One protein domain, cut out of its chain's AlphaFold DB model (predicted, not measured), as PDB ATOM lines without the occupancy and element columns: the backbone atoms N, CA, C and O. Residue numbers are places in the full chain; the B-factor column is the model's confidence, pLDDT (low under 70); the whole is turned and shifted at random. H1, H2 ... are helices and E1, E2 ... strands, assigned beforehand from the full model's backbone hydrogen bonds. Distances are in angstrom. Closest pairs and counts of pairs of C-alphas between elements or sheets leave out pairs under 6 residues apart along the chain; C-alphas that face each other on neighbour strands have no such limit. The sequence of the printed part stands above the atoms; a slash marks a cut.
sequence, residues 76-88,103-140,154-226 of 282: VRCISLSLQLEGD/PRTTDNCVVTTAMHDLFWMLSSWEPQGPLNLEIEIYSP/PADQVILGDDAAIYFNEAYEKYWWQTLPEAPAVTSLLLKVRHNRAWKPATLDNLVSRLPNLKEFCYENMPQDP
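This is residues 76 to 88, 103 to 140 and 154 to 226 of the 282 residues of an uncharacterized protein of fungal sp. No.14919 (UniProt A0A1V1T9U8). A parallel sheet of four strands in chain order, E1 E2 E3 E4, has its three helices over one face, while its other face is bare of named helices. H1 runs under the E1 edge and H3 under the E3 and E4 side, and H2 lies farther out from the sheet, so that the three helices make a triangle; they run back against the strands. The printed part has 124 residues, with three named helices and four named strands in the order E1 H1 E2 H2 E3 H3 E4, and its class is mixed, helices and strands. It is compact, with a radius of gyration of the C-alphas of 14.4 A, and its outline is flat, spanning 42 by 38 by 20 A.

E1, residues 78 to 84, begins at C-alpha 78 (19.920, 3.702, 25.965) and is 19.7 A long. H1, residues 103 to 122, is the longest helix at 28.7 A and starts at C-alpha 103 (50.276, 0.337, 31.158). E2, residues 132 to 138, is 19.5 A long. H2, residues 170 to 179, measures 14.6 A. E3, residues 188 to 194, is 19.7 A long. H3, residues 201 to 208, measures 10.6 A. E4, residues 216 to 222, is 19.5 A long and ends at C-alpha 222 (37.088, 11.935, 17.751).

E1 and E4 are the edge strands. E1 and E2 are parallel at 13 degrees, with N 81 and O 134 within hydrogen-bond range at 2.8 A. E2 and E3 are parallel at 12 degrees, with N 135 and O 190 at 2.8 A. E3 and E4 are parallel at 8 degrees, with N 191 and O 218 at 2.8 A. E3, H3 and E4 form a strand-helix-strand unit, two parallel neighbour strands with a helix between them in the chain, and its crossover is right-handed. H1 is on the sheet but only grazes it, with its residues 107 to 118; the closest C-alphas of E1 and H1 are those of Leu 83 and Val 111, 7.4 A apart. H3 is only just not on the sheet, with 4 pairs of C-alphas within 10 A. H2 and H3 touch, their closest C-alphas being those of Trp 177 and Asn 206 at 6.2 A, and run the same way at a shallow tilt of 1 degrees. H1 and H2 are near each other, with 8 pairs of C-alphas within 10 A, while H1 and H3 are apart. In H1, H2 and H3 every O i to N i+4 pair is within hydrogen-bond range.

The C-alphas of Gly 129 and Ala 165 are the two farthest apart, at 43.1 A. Residues 89 to 102 are not printed, with 7.1 A between C-alphas 88 and 103, and residues 141 to 153 are not printed, with 17.4 A between C-alphas 140 and 154. Of the links that are printed whole, none is long. Residues 154 to 169 hold no named element, but residues 158 to 159 pair in parallel with residues 198 to 199. The mean pLDDT of the printed part is 79.9, and 26 residues are under 70, among them 161 to 168 and 222 to 226.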
ATOM      1  N   VAL A  76      14.220   1.028  29.659       87.00
ATOM      2  CA  VAL A  76      15.567   1.406  29.227       87.00
ATOM      3  C   VAL A  76      15.675   1.351  27.710       87.00
ATOM      4  O   VAL A  76      15.411   0.322  27.087       87.00
ATOM      5  N   ARG A  77      16.083   2.470  27.107       88.19
ATOM      6  CA  ARG A  77      16.270   2.613  25.655       88.19
ATOM      7  C   ARG A  77      17.714   2.877  25.272       88.19
ATOM      8  O   ARG A  77      18.106   2.535  24.160       88.19
ATOM      9  N   CYS A  78      18.508   3.434  26.178       89.81
ATOM     10  CA  CYS A  78      19.920   3.702  25.965       89.81
ATOM     11  C   CYS A  78      20.754   3.320  27.193       89.81
ATOM     12  O   CYS A  78      20.418   3.676  28.324       89.81
ATOM     13  N   ILE A  79      21.864   2.625  26.958       91.44
ATOM     14  CA  ILE A  79      22.907   2.352  27.945       91.44
ATOM     15  C   ILE A  79      24.206   2.947  27.411       91.44
ATOM     16  O   ILE A  79      24.662   2.552  26.345       91.44
ATOM     17  N   SER A  80      24.818   3.864  28.156       91.31
ATOM     18  CA  SER A  80      26.092   4.491  27.795       91.31
ATOM     19  C   SER A  80      27.189   4.073  28.764       91.31
ATOM     20  O   SER A  80      27.188   4.514  29.908       91.31
ATOM     21  N   LEU A  81      28.162   3.290  28.309       91.81
ATOM     22  CA  LEU A  81      29.359   2.917  29.059       91.81
ATOM     23  C   LEU A  81      30.523   3.849  28.716       91.81
ATOM     24  O   LEU A  81      30.964   3.890  27.572       91.81
ATOM     25  N   SER A  82      31.067   4.549  29.712       89.56
ATOM     26  CA  SER A  82      32.282   5.359  29.552       89.56
ATOM     27  C   SER A  82      33.478   4.686  30.233       89.56
ATOM     28  O   SER A  82      33.450   4.433  31.440       89.56
ATOM     29  N   LEU A  83      34.540   4.430  29.470       87.69
ATOM     30  CA  LEU A  83      35.786   3.817  29.920       87.69
ATOM     31  C   LEU A  83      36.942   4.803  29.799       87.69
ATOM     32  O   LEU A  83      37.249   5.309  28.717       87.69
ATOM     33  N   GLN A  84      37.603   5.030  30.928       84.81
ATOM     34  CA  GLN A  84      38.836   5.794  30.993       84.81
ATOM     35  C   GLN A  84      40.022   4.838  30.938       84.81
ATOM     36  O   GLN A  84      40.207   4.042  31.858       84.81
ATOM     37  N   LEU A  85      40.812   4.931  29.876       81.06
ATOM     38  CA  LEU A  85      42.088   4.230  29.752       81.06
ATOM     39  C   LEU A  85      43.204   5.111  30.288       81.06
ATOM     40  O   LEU A  85      43.122   6.336  30.186       81.06
ATOM     41  N   GLU A  86      44.243   4.514  30.852       70.62
ATOM     42  CA  GLU A  86      45.387   5.269  31.333       70.62
ATOM     43  C   GLU A  86      46.101   5.889  30.124       70.62
ATOM     44  O   GLU A  86      46.348   5.240  29.108       70.62
ATOM     45  N   GLY A  87      46.329   7.206  30.160       59.06
ATOM     46  CA  GLY A  87      47.219   7.845  29.190       59.06
ATOM     47  C   GLY A  87      48.619   7.300  29.389       59.06
ATOM     48  O   GLY A  87      48.941   6.908  30.507       59.06
ATOM     49  N   ASP A  88      49.424   7.280  28.329       50.75
ATOM     50  CA  ASP A  88      50.834   6.909  28.421       50.75
ATOM     51  C   ASP A  88      51.502   7.853  29.431       50.75
ATOM     52  O   ASP A  88      51.837   9.007  29.143       50.75
ATOM     53  N   PRO A 103      51.518  -0.440  31.244       54.53
ATOM     54  CA  PRO A 103      50.276   0.337  31.158       54.53
ATOM     55  C   PRO A 103      49.209  -0.327  30.263       54.53
ATOM     56  O   PRO A 103      48.014  -0.271  30.550       54.53
ATOM     57  N   ARG A 104      49.643  -1.078  29.237       58.81
ATOM     58  CA  ARG A 104      48.774  -1.883  28.360       58.81
ATOM     59  C   ARG A 104      48.053  -3.017  29.078       58.81
ATOM     60  O   ARG A 104      46.898  -3.295  28.770       58.81
ATOM     61  N   THR A 105      48.713  -3.672  30.033       60.88
ATOM     62  CA  THR A 105      48.099  -4.743  30.820       60.88
ATOM     63  C   THR A 105      46.937  -4.179  31.641       60.88
ATOM     64  O   THR A 105      45.887  -4.812  31.722       60.88
ATOM     65  N   THR A 106      47.077  -2.963  32.182       68.81
ATOM     66  CA  THR A 106      46.012  -2.265  32.918       68.81
ATOM     67  C   THR A 106      44.853  -1.864  32.001       68.81
ATOM     68  O   THR A 106      43.707  -2.184  32.311       68.81
ATOM     69  N   ASP A 107      45.132  -1.252  30.846       77.88
ATOM     70  CA  ASP A 107      44.102  -0.854  29.873       77.88
ATOM     71  C   ASP A 107      43.308  -2.057  29.345       77.88
ATOM     72  O   ASP A 107      42.074  -2.037  29.320       77.88
ATOM     73  N   ASN A 108      44.001  -3.139  28.975       79.31
ATOM     74  CA  ASN A 108      43.356  -4.366  28.517       79.31
ATOM     75  C   ASN A 108      42.498  -4.978  29.631       79.31
ATOM     76  O   ASN A 108      41.380  -5.414  29.359       79.31
ATOM     77  N   CYS A 109      42.957  -4.959  30.888       78.88
ATOM     78  CA  CYS A 109      42.150  -5.404  32.028       78.88
ATOM     79  C   CYS A 109      40.882  -4.558  32.200       78.88
ATOM     80  O   CYS A 109      39.811  -5.122  32.413       78.88
ATOM     81  N   VAL A 110      40.969  -3.229  32.075       82.62
ATOM     82  CA  VAL A 110      39.803  -2.332  32.181       82.62
ATOM     83  C   VAL A 110      38.780  -2.643  31.091       82.62
ATOM     84  O   VAL A 110      37.604  -2.843  31.396       82.62
ATOM     85  N   VAL A 111      39.220  -2.729  29.832       86.56
ATOM     86  CA  VAL A 111      38.324  -3.005  28.698       86.56
ATOM     87  C   VAL A 111      37.711  -4.398  28.814       86.56
ATOM     88  O   VAL A 111      36.496  -4.539  28.690       86.56
ATOM     89  N   THR A 112      38.521  -5.426  29.075       86.88
ATOM     90  CA  THR A 112      38.030  -6.811  29.150       86.88
ATOM     91  C   THR A 112      37.090  -7.028  30.332       86.88
ATOM     92  O   THR A 112      36.047  -7.648  30.159       86.88
ATOM     93  N   THR A 113      37.382  -6.460  31.505       84.88
ATOM     94  CA  THR A 113      36.494  -6.554  32.679       84.88
ATOM     95  C   THR A 113      35.165  -5.852  32.412       84.88
ATOM     96  O   THR A 113      34.106  -6.445  32.600       84.88
ATOM     97  N   ALA A 114      35.203  -4.619  31.893       87.12
ATOM     98  CA  ALA A 114      33.987  -3.867  31.602       87.12
ATOM     99  C   ALA A 114      33.103  -4.568  30.565       87.12
ATOM    100  O   ALA A 114      31.891  -4.649  30.742       87.12
ATOM    101  N   MET A 115      33.706  -5.082  29.490       90.81
ATOM    102  CA  MET A 115      32.978  -5.839  28.475       90.81
ATOM    103  C   MET A 115      32.409  -7.129  29.061       90.81
ATOM    104  O   MET A 115      31.240  -7.423  28.836       90.81
ATOM    105  N   HIS A 116      33.190  -7.876  29.842       90.38
ATOM    106  CA  HIS A 116      32.714  -9.107  30.465       90.38
ATOM    107  C   HIS A 116      31.455  -8.868  31.301       90.38
ATOM    108  O   HIS A 116      30.422  -9.495  31.062       90.38
ATOM    109  N   ASP A 117      31.512  -7.908  32.217       86.69
ATOM    110  CA  ASP A 117      30.403  -7.622  33.120       86.69
ATOM    111  C   ASP A 117      29.201  -7.015  32.373       86.69
ATOM    112  O   ASP A 117      28.050  -7.331  32.683       86.69
ATOM    113  N   LEU A 118      29.445  -6.197  31.339       92.12
ATOM    114  CA  LEU A 118      28.398  -5.623  30.491       92.12
ATOM    115  C   LEU A 118      27.635  -6.724  29.749       92.12
ATOM    116  O   LEU A 118      26.406  -6.762  29.801       92.12
ATOM    117  N   PHE A 119      28.352  -7.618  29.067       92.69
ATOM    118  CA  PHE A 119      27.742  -8.711  28.313       92.69
ATOM    119  C   PHE A 119      27.046  -9.704  29.238       92.69
ATOM    120  O   PHE A 119      25.937 -10.133  28.930       92.69
ATOM    121  N   TRP A 120      27.632 -10.004  30.398       89.56
ATOM    122  CA  TRP A 120      27.000 -10.836  31.420       89.56
ATOM    123  C   TRP A 120      25.683 -10.249  31.933       89.56
ATOM    124  O   TRP A 120      24.688 -10.952  32.102       89.56
ATOM    125  N   MET A 121      25.645  -8.940  32.162       89.50
ATOM    126  CA  MET A 121      24.423  -8.265  32.579       89.50
ATOM    127  C   MET A 121      23.371  -8.281  31.461       89.50
ATOM    128  O   MET A 121      22.231  -8.705  31.696       89.50
ATOM    129  N   LEU A 122      23.755  -7.895  30.240       91.69
ATOM    130  CA  LEU A 122      22.859  -7.798  29.084       91.69
ATOM    131  C   LEU A 122      22.369  -9.155  28.573       91.69
ATOM    132  O   LEU A 122      21.316  -9.215  27.939       91.69
ATOM    133  N   SER A 123      23.073 -10.252  28.856       92.69
ATOM    134  CA  SER A 123      22.631 -11.586  28.442       92.69
ATOM    135  C   SER A 123      21.347 -12.026  29.139       92.69
ATOM    136  O   SER A 123      20.620 -12.870  28.624       92.69
ATOM    137  N   SER A 124      21.046 -11.447  30.306       90.06
ATOM    138  CA  SER A 124      19.788 -11.684  31.021       90.06
ATOM    139  C   SER A 124      18.629 -10.801  30.540       90.06
ATOM    140  O   SER A 124      17.525 -10.902  31.077       90.06
ATOM    141  N   TRP A 125      18.865  -9.888  29.592       91.12
ATOM    142  CA  TRP A 125      17.854  -8.945  29.122       91.12
ATOM    143  C   TRP A 125      17.119  -9.503  27.908       91.12
ATOM    144  O   TRP A 125      17.721  -9.882  26.903       91.12
ATOM    145  N   GLU A 126      15.790  -9.508  27.989       88.12
ATOM    146  CA  GLU A 126      14.943  -9.892  26.868       88.12
ATOM    147  C   GLU A 126      14.781  -8.728  25.874       88.12
ATOM    148  O   GLU A 126      14.712  -7.566  26.285       88.12
ATOM    149  N   PRO A 127      14.672  -8.999  24.562       84.94
ATOM    150  CA  PRO A 127      14.422  -7.957  23.570       84.94
ATOM    151  C   PRO A 127      12.999  -7.386  23.714       84.94
ATOM    152  O   PRO A 127      12.036  -7.954  23.205       84.94
ATOM    153  N   GLN A 128      12.856  -6.241  24.388       84.88
ATOM    154  CA  GLN A 128      11.562  -5.566  24.614       84.88
ATOM    155  C   GLN A 128      11.383  -4.281  23.780       84.88
ATOM    156  O   GLN A 128      10.558  -3.415  24.077       84.88
ATOM    157  N   GLY A 129      12.174  -4.134  22.719       85.94
ATOM    158  CA  GLY A 129      12.150  -2.984  21.820       85.94
ATOM    159  C   GLY A 129      13.559  -2.559  21.415       85.94
ATOM    160  O   GLY A 129      14.496  -3.338  21.585       85.94
ATOM    161  N   PRO A 130      13.718  -1.352  20.849       88.25
ATOM    162  CA  PRO A 130      15.038  -0.831  20.544       88.25
ATOM    163  C   PRO A 130      15.799  -0.545  21.842       88.25
ATOM    164  O   PRO A 130      15.275   0.112  22.745       88.25
ATOM    165  N   LEU A 131      17.028  -1.048  21.900       93.19
ATOM    166  CA  LEU A 131      18.023  -0.730  22.914       93.19
ATOM    167  C   LEU A 131      19.307  -0.297  22.207       93.19
ATOM    168  O   LEU A 131      19.863  -1.038  21.384       93.19
ATOM    169  N   ASN A 132      19.756   0.903  22.546       91.25
ATOM    170  CA  ASN A 132      20.984   1.502  22.060       91.25
ATOM    171  C   ASN A 132      22.082   1.299  23.104       91.25
ATOM    172  O   ASN A 132      21.893   1.607  24.280       91.25
ATOM    173  N   LEU A 133      23.222   0.775  22.671       94.44
ATOM    174  CA  LEU A 133      24.422   0.654  23.481       94.44
ATOM    175  C   LEU A 133      25.452   1.662  22.975       94.44
ATOM    176  O   LEU A 133      25.912   1.563  21.841       94.44
ATOM    177  N   GLU A 134      25.830   2.618  23.812       93.56
ATOM    178  CA  GLU A 134      26.944   3.520  23.551       93.56
ATOM    179  C   GLU A 134      28.156   3.067  24.364       93.56
ATOM    180  O   GLU A 134      28.056   2.854  25.571       93.56
ATOM    181  N   ILE A 135      29.310   2.918  23.718       91.81
ATOM    182  CA  ILE A 135      30.578   2.645  24.396       91.81
ATOM    183  C   ILE A 135      31.544   3.749  24.023       91.81
ATOM    184  O   ILE A 135      31.926   3.910  22.863       91.81
ATOM    185  N   GLU A 136      31.946   4.502  25.028       89.69
ATOM    186  CA  GLU A 136      32.891   5.585  24.904       89.69
ATOM    187  C   GLU A 136      34.208   5.211  25.572       89.69
ATOM    188  O   GLU A 136      34.251   4.951  26.771       89.69
ATOM    189  N   ILE A 137      35.293   5.233  24.806       87.00
ATOM    190  CA  ILE A 137      36.653   5.077  25.312       87.00
ATOM    191  C   ILE A 137      37.361   6.416  25.214       87.00
ATOM    192  O   ILE A 137      37.393   7.036  24.152       87.00
ATOM    193  N   TYR A 138      37.968   6.850  26.312       82.94
ATOM    194  CA  TYR A 138      38.800   8.041  26.329       82.94
ATOM    195  C   TYR A 138      40.058   7.810  27.154       82.94
ATOM    196  O   TYR A 138      40.061   7.070  28.132       82.94
ATOM    197  N   SER A 139      41.139   8.475  26.762       72.06
ATOM    198  CA  SER A 139      42.397   8.475  27.498       72.06
ATOM    199  C   SER A 139      42.727   9.912  27.906       72.06
ATOM    200  O   SER A 139      42.660  10.802  27.058       72.06
ATOM    201  N   PRO A 140      43.047  10.197  29.180       62.00
ATOM    202  CA  PRO A 140      43.459  11.521  29.606       62.00
ATOM    203  C   PRO A 140      44.895  11.758  29.119       62.00
ATOM    204  O   PRO A 140      45.856  11.560  29.855       62.00
ATOM    205  N   PRO A 154      51.535   4.734  16.644       49.41
ATOM    206  CA  PRO A 154      52.330   3.559  16.929       49.41
ATOM    207  C   PRO A 154      51.408   2.443  17.447       49.41
ATOM    208  O   PRO A 154      50.231   2.639  17.767       49.41
ATOM    209  N   ALA A 155      51.919   1.216  17.532       47.31
ATOM    210  CA  ALA A 155      51.162   0.076  18.059       47.31
ATOM    211  C   ALA A 155      50.649   0.288  19.510       47.31
ATOM    212  O   ALA A 155      49.951  -0.563  20.055       47.31
ATOM    213  N   ASP A 156      51.028   1.387  20.169       50.12
ATOM    214  CA  ASP A 156      50.611   1.909  21.486       50.12
ATOM    215  C   ASP A 156      49.214   2.513  21.543       50.12
ATOM    216  O   ASP A 156      48.669   2.683  22.631       50.12
ATOM    217  N   GLN A 157      48.587   2.734  20.397       63.53
ATOM    218  CA  GLN A 157      47.278   3.373  20.318       63.53
ATOM    219  C   GLN A 157      46.144   2.397  19.986       63.53
ATOM    220  O   GLN A 157      44.983   2.780  19.847       63.53
ATOM    221  N   VAL A 158      46.445   1.106  19.900       71.88
ATOM    222  CA  VAL A 158      45.453   0.075  19.601       71.88
ATOM    223  C   VAL A 158      44.773  -0.406  20.889       71.88
ATOM    224  O   VAL A 158      45.432  -0.880  21.812       71.88
ATOM    225  N   ILE A 159      43.444  -0.298  20.950       74.56
ATOM    226  CA  ILE A 159      42.610  -0.838  22.033       74.56
ATOM    227  C   ILE A 159      42.606  -2.361  21.924       74.56
ATOM    228  O   ILE A 159      42.382  -2.886  20.833       74.56
ATOM    229  N   LEU A 160      42.860  -3.053  23.042       73.44
ATOM    230  CA  LEU A 160      43.174  -4.488  23.035       73.44
ATOM    231  C   LEU A 160      44.376  -4.799  22.116       73.44
ATOM    232  O   LEU A 160      44.437  -5.809  21.418       73.44
ATOM    233  N   GLY A 161      45.344  -3.875  22.092       67.19
ATOM    234  CA  GLY A 161      46.622  -4.035  21.410       67.19
ATOM    235  C   GLY A 161      47.429  -5.206  21.965       67.19
ATOM    236  O   GLY A 161      47.244  -5.608  23.117       67.19
ATOM    237  N   ASP A 162      48.342  -5.726  21.141       63.25
ATOM    238  CA  ASP A 162      49.215  -6.824  21.555       63.25
ATOM    239  C   ASP A 162      50.105  -6.357  22.704       63.25
ATOM    240  O   ASP A 162      50.847  -5.375  22.588       63.25
ATOM    241  N   ASP A 163      50.011  -7.058  23.830       60.34
ATOM    242  CA  ASP A 163      50.928  -6.853  24.935       60.34
ATOM    243  C   ASP A 163      52.147  -7.753  24.720       60.34
ATOM    244  O   ASP A 163      52.062  -8.983  24.801       60.34
ATOM    245  N   ALA A 164      53.303  -7.136  24.464       47.38
ATOM    246  CA  ALA A 164      54.581  -7.836  24.358       47.38
ATOM    247  C   ALA A 164      54.915  -8.643  25.633       47.38
ATOM    248  O   ALA A 164      55.737  -9.556  25.583       47.38
ATOM    249  N   ALA A 165      54.249  -8.353  26.761       50.09
ATOM    250  CA  ALA A 165      54.365  -9.083  28.021       50.09
ATOM    251  C   ALA A 165      53.552 -10.400  28.095       50.09
ATOM    252  O   ALA A 165      53.382 -10.942  29.182       50.09
ATOM    253  N   ILE A 166      53.136 -10.984  26.960       49.38
ATOM    254  CA  ILE A 166      52.683 -12.392  26.818       49.38
ATOM    255  C   ILE A 166      51.223 -12.656  27.259       49.38
ATOM    256  O   ILE A 166      50.653 -13.681  26.890       49.38
ATOM    257  N   TYR A 167      50.563 -11.748  27.986       55.19
ATOM    258  CA  TYR A 167      49.242 -12.033  28.577       55.19
ATOM    259  C   TYR A 167      48.029 -11.808  27.662       55.19
ATOM    260  O   TYR A 167      46.996 -12.434  27.884       55.19
ATOM    261  N   PHE A 168      48.122 -10.947  26.643       64.56
ATOM    262  CA  PHE A 168      46.992 -10.650  25.755       64.56
ATOM    263  C   PHE A 168      47.482 -10.500  24.310       64.56
ATOM    264  O   PHE A 168      48.064  -9.483  23.938       64.56
ATOM    265  N   ASN A 169      47.288 -11.555  23.520       73.31
ATOM    266  CA  ASN A 169      47.586 -11.615  22.087       73.31
ATOM    267  C   ASN A 169      46.299 -11.897  21.296       73.31
ATOM    268  O   ASN A 169      45.273 -12.231  21.890       73.31
ATOM    269  N   GLU A 170      46.352 -11.830  19.965       74.12
ATOM    270  CA  GLU A 170      45.175 -12.053  19.109       74.12
ATOM    271  C   GLU A 170      44.459 -13.393  19.364       74.12
ATOM    272  O   GLU A 170      43.228 -13.469  19.321       74.12
ATOM    273  N   ALA A 171      45.203 -14.466  19.655       79.62
ATOM    274  CA  ALA A 171      44.623 -15.782  19.922       79.62
ATOM    275  C   ALA A 171      43.884 -15.818  21.269       79.62
ATOM    276  O   ALA A 171      42.774 -16.353  21.353       79.62
ATOM    277  N   TYR A 172      44.475 -15.223  22.307       83.00
ATOM    278  CA  TYR A 172      43.856 -15.084  23.619       83.00
ATOM    279  C   TYR A 172      42.626 -14.181  23.550       83.00
ATOM    280  O   TYR A 172      41.574 -14.560  24.053       83.00
ATOM    281  N   GLU A 173      42.726 -13.035  22.870       84.94
ATOM    282  CA  GLU A 173      41.605 -12.120  22.659       84.94
ATOM    283  C   GLU A 173      40.430 -12.855  22.006       84.94
ATOM    284  O   GLU A 173      39.307 -12.830  22.513       84.94
ATOM    285  N   LYS A 174      40.694 -13.573  20.909       84.50
ATOM    286  CA  LYS A 174      39.678 -14.355  20.201       84.50
ATOM    287  C   LYS A 174      39.017 -15.400  21.103       84.50
ATOM    288  O   LYS A 174      37.803 -15.579  21.021       84.50
ATOM    289  N   TYR A 175      39.789 -16.100  21.935       87.06
ATOM    290  CA  TYR A 175      39.245 -17.071  22.888       87.06
ATOM    291  C   TYR A 175      38.414 -16.386  23.978       87.06
ATOM    292  O   TYR A 175      37.305 -16.821  24.275       87.06
ATOM    293  N   TRP A 176      38.903 -15.279  24.533       89.06
ATOM    294  CA  TRP A 176      38.202 -14.507  25.551       89.06
ATOM    295  C   TRP A 176      36.838 -14.006  25.050       89.06
ATOM    296  O   TRP A 176      35.832 -14.226  25.725       89.06
ATOM    297  N   TRP A 177      36.746 -13.474  23.826       89.25
ATOM    298  CA  TRP A 177      35.460 -13.095  23.220       89.25
ATOM    299  C   TRP A 177      34.475 -14.267  23.105       89.25
ATOM    300  O   TRP A 177      33.262 -14.073  23.195       89.25
ATOM    301  N   GLN A 178      34.969 -15.497  22.931       89.88
ATOM    302  CA  GLN A 178      34.122 -16.693  22.893       89.88
ATOM    303  C   GLN A 178      33.542 -17.068  24.256       89.88
ATOM    304  O   GLN A 178      32.507 -17.728  24.293       89.88
ATOM    305  N   THR A 179      34.166 -16.633  25.352       92.19
ATOM    306  CA  THR A 179      33.645 -16.860  26.707       92.19
ATOM    307  C   THR A 179      32.530 -15.892  27.096       92.19
ATOM    308  O   THR A 179      31.769 -16.190  28.015       92.19
ATOM    309  N   LEU A 180      32.406 -14.755  26.399       94.06
ATOM    310  CA  LEU A 180      31.363 -13.778  26.691       94.06
ATOM    311  C   LEU A 180      29.993 -14.282  26.216       94.06
ATOM    312  O   LEU A 180      29.889 -14.778  25.086       94.06
ATOM    313  N   PRO A 181      28.935 -14.118  27.029       95.88
ATOM    314  CA  PRO A 181      27.589 -14.453  26.604       95.88
ATOM    315  C   PRO A 181      27.088 -13.470  25.538       95.88
ATOM    316  O   PRO A 181      27.594 -12.357  25.385       95.88
ATOM    317  N   GLU A 182      26.074 -13.886  24.784       95.25
ATOM    318  CA  GLU A 182      25.416 -13.011  23.817       95.25
ATOM    319  C   GLU A 182      24.497 -12.003  24.519       95.25
ATOM    320  O   GLU A 182      23.857 -12.321  25.519       95.25
ATOM    321  N   ALA A 183      24.377 -10.803  23.951       95.25
ATOM    322  CA  ALA A 183      23.477  -9.752  24.417       95.25
ATOM    323  C   ALA A 183      22.365  -9.501  23.375       95.25
ATOM    324  O   ALA A 183      22.479  -8.604  22.532       95.25
ATOM    325  N   PRO A 184      21.277 -10.296  23.388       93.88
ATOM    326  CA  PRO A 184      20.229 -10.229  22.373       93.88
ATOM    327  C   PRO A 184      19.336  -8.992  22.484       93.88
ATOM    328  O   PRO A 184      18.666  -8.652  21.510       93.88
ATOM    329  N   ALA A 185      19.301  -8.315  23.632       93.88
ATOM    330  CA  ALA A 185      18.506  -7.101  23.795       93.88
ATOM    331  C   ALA A 185      19.039  -5.919  22.969       93.88
ATOM    332  O   ALA A 185      18.262  -5.048  22.592       93.88
ATOM    333  N   VAL A 186      20.341  -5.884  22.664       94.00
ATOM    334  CA  VAL A 186      20.983  -4.755  21.976       94.00
ATOM    335  C   VAL A 186      20.633  -4.749  20.491       94.00
ATOM    336  O   VAL A 186      20.854  -5.728  19.773       94.00
ATOM    337  N   THR A 187      20.134  -3.610  20.013       89.50
ATOM    338  CA  THR A 187      19.726  -3.422  18.613       89.50
ATOM    339  C   THR A 187      20.543  -2.375  17.869       89.50
ATOM    340  O   THR A 187      20.628  -2.452  16.645       89.50
ATOM    341  N   SER A 188      21.162  -1.431  18.579       86.69
ATOM    342  CA  SER A 188      22.064  -0.428  18.008       86.69
ATOM    343  C   SER A 188      23.320  -0.310  18.865       86.69
ATOM    344  O   SER A 188      23.233  -0.414  20.090       86.69
ATOM    345  N   LEU A 189      24.474  -0.118  18.230       89.75
ATOM    346  CA  LEU A 189      25.764   0.061  18.892       89.75
ATOM    347  C   LEU A 189      26.458   1.312  18.348       89.75
ATOM    348  O   LEU A 189      26.695   1.415  17.147       89.75
ATOM    349  N   LEU A 190      26.843   2.218  19.239       87.88
ATOM    350  CA  LEU A 190      27.652   3.392  18.937       87.88
ATOM    351  C   LEU A 190      28.972   3.310  19.699       87.88
ATOM    352  O   LEU A 190      28.998   3.354  20.927       87.88
ATOM    353  N   LEU A 191      30.074   3.203  18.967       87.19
ATOM    354  CA  LEU A 191      31.418   3.248  19.522       87.19
ATOM    355  C   LEU A 191      32.007   4.637  19.325       87.19
ATOM    356  O   LEU A 191      32.178   5.081  18.193       87.19
ATOM    357  N   LYS A 192      32.362   5.288  20.428       85.38
ATOM    358  CA  LYS A 192      33.069   6.568  20.447       85.38
ATOM    359  C   LYS A 192      34.466   6.340  20.990       85.38
ATOM    360  O   LYS A 192      34.629   5.879  22.116       85.38
ATOM    361  N   VAL A 193      35.481   6.680  20.211       81.44
ATOM    362  CA  VAL A 193      36.861   6.704  20.695       81.44
ATOM    363  C   VAL A 193      37.331   8.144  20.689       81.44
ATOM    364  O   VAL A 193      37.333   8.797  19.651       81.44
ATOM    365  N   ARG A 194      37.688   8.658  21.865       75.50
ATOM    366  CA  ARG A 194      38.314   9.971  22.005       75.50
ATOM    367  C   ARG A 194      39.808   9.798  22.185       75.50
ATOM    368  O   ARG A 194      40.228   9.002  23.030       75.50
ATOM    369  N   HIS A 195      40.561  10.694  21.552       68.00
ATOM    370  CA  HIS A 195      42.026  10.674  21.486       68.00
ATOM    371  C   HIS A 195      42.522   9.583  20.539       68.00
ATOM    372  O   HIS A 195      41.767   8.676  20.209       68.00
ATOM    373  N   ASN A 196      43.765   9.719  20.068       67.00
ATOM    374  CA  ASN A 196      44.369   8.912  19.007       67.00
ATOM    375  C   ASN A 196      44.473   7.435  19.429       67.00
ATOM    376  O   ASN A 196      45.519   6.980  19.865       67.00
ATOM    377  N   ARG A 197      43.352   6.716  19.421       73.06
ATOM    378  CA  ARG A 197      43.234   5.295  19.720       73.06
ATOM    379  C   ARG A 197      42.293   4.657  18.714       73.06
ATOM    380  O   ARG A 197      41.365   5.296  18.224       73.06
ATOM    381  N   ALA A 198      42.524   3.390  18.411       74.44
ATOM    382  CA  ALA A 198      41.740   2.664  17.424       74.44
ATOM    383  C   ALA A 198      41.451   1.241  17.894       74.44
ATOM    384  O   ALA A 198      42.276   0.604  18.544       74.44
ATOM    385  N   TRP A 199      40.277   0.729  17.539       77.81
ATOM    386  CA  TRP A 199      39.980  -0.693  17.682       77.81
ATOM    387  C   TRP A 199      40.575  -1.463  16.506       77.81
ATOM    388  O   TRP A 199      40.496  -0.997  15.365       77.81
ATOM    389  N   LYS A 200      41.115  -2.662  16.752       78.12
ATOM    390  CA  LYS A 200      41.460  -3.565  15.648       78.12
ATOM    391  C   LYS A 200      40.176  -4.037  14.953       78.12
ATOM    392  O   LYS A 200      39.181  -4.293  15.637       78.12
ATOM    393  N   PRO A 201      40.193  -4.255  13.627       76.69
ATOM    394  CA  PRO A 201      39.055  -4.843  12.919       76.69
ATOM    395  C   PRO A 201      38.595  -6.177  13.523       76.69
ATOM    396  O   PRO A 201      37.406  -6.360  13.756       76.69
ATOM    397  N   ALA A 202      39.533  -7.064  13.881       76.31
ATOM    398  CA  ALA A 202      39.216  -8.353  14.500       76.31
ATOM    399  C   ALA A 202      38.469  -8.203  15.839       76.31
ATOM    400  O   ALA A 202      37.548  -8.966  16.131       76.31
ATOM    401  N   THR A 203      38.823  -7.196  16.639       82.81
ATOM    402  CA  THR A 203      38.135  -6.891  17.896       82.81
ATOM    403  C   THR A 203      36.699  -6.439  17.658       82.81
ATOM    404  O   THR A 203      35.789  -6.879  18.358       82.81
ATOM    405  N   LEU A 204      36.473  -5.593  16.646       84.12
ATOM    406  CA  LEU A 204      35.129  -5.153  16.264       84.12
ATOM    407  C   LEU A 204      34.275  -6.319  15.762       84.12
ATOM    408  O   LEU A 204      33.108  -6.427  16.143       84.12
ATOM    409  N   ASP A 205      34.856  -7.215  14.964       81.88
ATOM    410  CA  ASP A 205      34.174  -8.419  14.482       81.88
ATOM    411  C   ASP A 205      33.733  -9.302  15.650       81.88
ATOM    412  O   ASP A 205      32.573  -9.722  15.723       81.88
ATOM    413  N   ASN A 206      34.639  -9.537  16.600       86.38
ATOM    414  CA  ASN A 206      34.338 -10.316  17.789       86.38
ATOM    415  C   ASN A 206      33.247  -9.650  18.647       86.38
ATOM    416  O   ASN A 206      32.298 -10.331  19.038       86.38
ATOM    417  N   LEU A 207      33.318  -8.333  18.871       88.94
ATOM    418  CA  LEU A 207      32.305  -7.569  19.606       88.94
ATOM    419  C   LEU A 207      30.920  -7.692  18.953       88.94
ATOM    420  O   LEU A 207      29.944  -8.063  19.606       88.94
ATOM    421  N   VAL A 208      30.827  -7.428  17.647       88.38
ATOM    422  CA  VAL A 208      29.562  -7.496  16.898       88.38
ATOM    423  C   VAL A 208      29.009  -8.923  16.873       88.38
ATOM    424  O   VAL A 208      27.790  -9.113  16.906       88.38
ATOM    425  N   SER A 209      29.876  -9.940  16.882       89.62
ATOM    426  CA  SER A 209      29.458 -11.345  16.940       89.62
ATOM    427  C   SER A 209      28.719 -11.720  18.231       89.62
ATOM    428  O   SER A 209      28.064 -12.759  18.264       89.62
ATOM    429  N   ARG A 210      28.821 -10.914  19.298       94.88
ATOM    430  CA  ARG A 210      28.104 -11.117  20.570       94.88
ATOM    431  C   ARG A 210      26.746 -10.411  20.628       94.88
ATOM    432  O   ARG A 210      26.034 -10.544  21.618       94.88
ATOM    433  N   LEU A 211      26.365  -9.672  19.584       93.75
ATOM    434  CA  LEU A 211      25.137  -8.872  19.536       93.75
ATOM    435  C   LEU A 211      24.179  -9.437  18.477       93.75
ATOM    436  O   LEU A 211      24.054  -8.866  17.393       93.75
ATOM    437  N   PRO A 212      23.494 -10.572  18.712       93.19
ATOM    438  CA  PRO A 212      22.806 -11.328  17.660       93.19
ATOM    439  C   PRO A 212      21.676 -10.553  16.964       93.19
ATOM    440  O   PRO A 212      21.445 -10.798  15.781       93.19
ATOM    441  N   ASN A 213      21.067  -9.570  17.635       91.00
ATOM    442  CA  ASN A 213      19.975  -8.741  17.113       91.00
ATOM    443  C   ASN A 213      20.402  -7.330  16.675       91.00
ATOM    444  O   ASN A 213      19.542  -6.484  16.419       91.00
ATOM    445  N   LEU A 214      21.710  -7.074  16.562       90.94
ATOM    446  CA  LEU A 214      22.233  -5.785  16.122       90.94
ATOM    447  C   LEU A 214      21.749  -5.438  14.707       90.94
ATOM    448  O   LEU A 214      21.957  -6.208  13.763       90.94
ATOM    449  N   LYS A 215      21.131  -4.263  14.573       86.62
ATOM    450  CA  LYS A 215      20.608  -3.692  13.324       86.62
ATOM    451  C   LYS A 215      21.417  -2.490  12.856       86.62
ATOM    452  O   LYS A 215      21.480  -2.249  11.659       86.62
ATOM    453  N   GLU A 216      22.006  -1.746  13.784       82.56
ATOM    454  CA  GLU A 216      22.735  -0.511  13.498       82.56
ATOM    455  C   GLU A 216      24.070  -0.506  14.243       82.56
ATOM    456  O   GLU A 216      24.155  -0.947  15.390       82.56
ATOM    457  N   PHE A 217      25.123  -0.045  13.570       84.88
ATOM    458  CA  PHE A 217      26.465   0.066  14.128       84.88
ATOM    459  C   PHE A 217      27.125   1.349  13.630       84.88
ATOM    460  O   PHE A 217      27.295   1.530  12.424       84.88
ATOM    461  N   CYS A 218      27.516   2.210  14.563       82.25
ATOM    462  CA  CYS A 218      28.187   3.475  14.307       82.25
ATOM    463  C   CYS A 218      29.552   3.489  15.001       82.25
ATOM    464  O   CYS A 218      29.683   3.062  16.149       82.25
ATOM    465  N   TYR A 219      30.564   4.004  14.304       81.38
ATOM    466  CA  TYR A 219      31.923   4.145  14.817       81.38
ATOM    467  C   TYR A 219      32.403   5.584  14.613       81.38
ATOM    468  O   TYR A 219      32.531   6.043  13.479       81.38
ATOM    469  N   GLU A 220      32.670   6.281  15.713       80.06
ATOM    470  CA  GLU A 220      33.126   7.667  15.750       80.06
ATOM    471  C   GLU A 220      34.524   7.728  16.371       80.06
ATOM    472  O   GLU A 220      34.716   7.409  17.547       80.06
ATOM    473  N   ASN A 221      35.506   8.163  15.581       75.06
ATOM    474  CA  ASN A 221      36.836   8.495  16.078       75.06
ATOM    475  C   ASN A 221      36.953  10.019  16.194       75.06
ATOM    476  O   ASN A 221      36.868  10.728  15.190       75.06
ATOM    477  N   MET A 222      37.106  10.513  17.421       66.25
ATOM    478  CA  MET A 222      37.088  11.935  17.751       66.25
ATOM    479  C   MET A 222      38.522  12.416  18.030       66.25
ATOM    480  O   MET A 222      39.065  12.116  19.107       66.25
ATOM    481  N   PRO A 223      39.150  13.160  17.096       55.81
ATOM    482  CA  PRO A 223      40.483  13.712  17.307       55.81
ATOM    483  C   PRO A 223      40.501  14.727  18.461       55.81
ATOM    484  O   PRO A 223      39.488  15.321  18.824       55.81
ATOM    485  N   GLN A 224      41.682  14.913  19.054       51.62
ATOM    486  CA  GLN A 224      41.898  15.733  20.255       51.62
ATOM    487  C   GLN A 224      41.727  17.249  20.012       51.62
ATOM    488  O   GLN A 224      41.616  17.999  20.983       51.62
ATOM    489  N   ASP A 225      41.684  17.702  18.752       47.34
ATOM    490  CA  ASP A 225      41.668  19.122  18.387       47.34
ATOM    491  C   ASP A 225      40.585  19.441  17.332       47.34
ATOM    492  O   ASP A 225      40.660  18.930  16.213       47.34
ATOM    493  N   PRO A 226      39.574  20.285  17.629       44.78
ATOM    494  CA  PRO A 226      38.561  20.692  16.652       44.78
ATOM    495  C   PRO A 226      39.090  21.671  15.585       44.78
ATOM    496  O   PRO A 226      38.340  22.040  14.682       44.78
TER     497      PRO A 226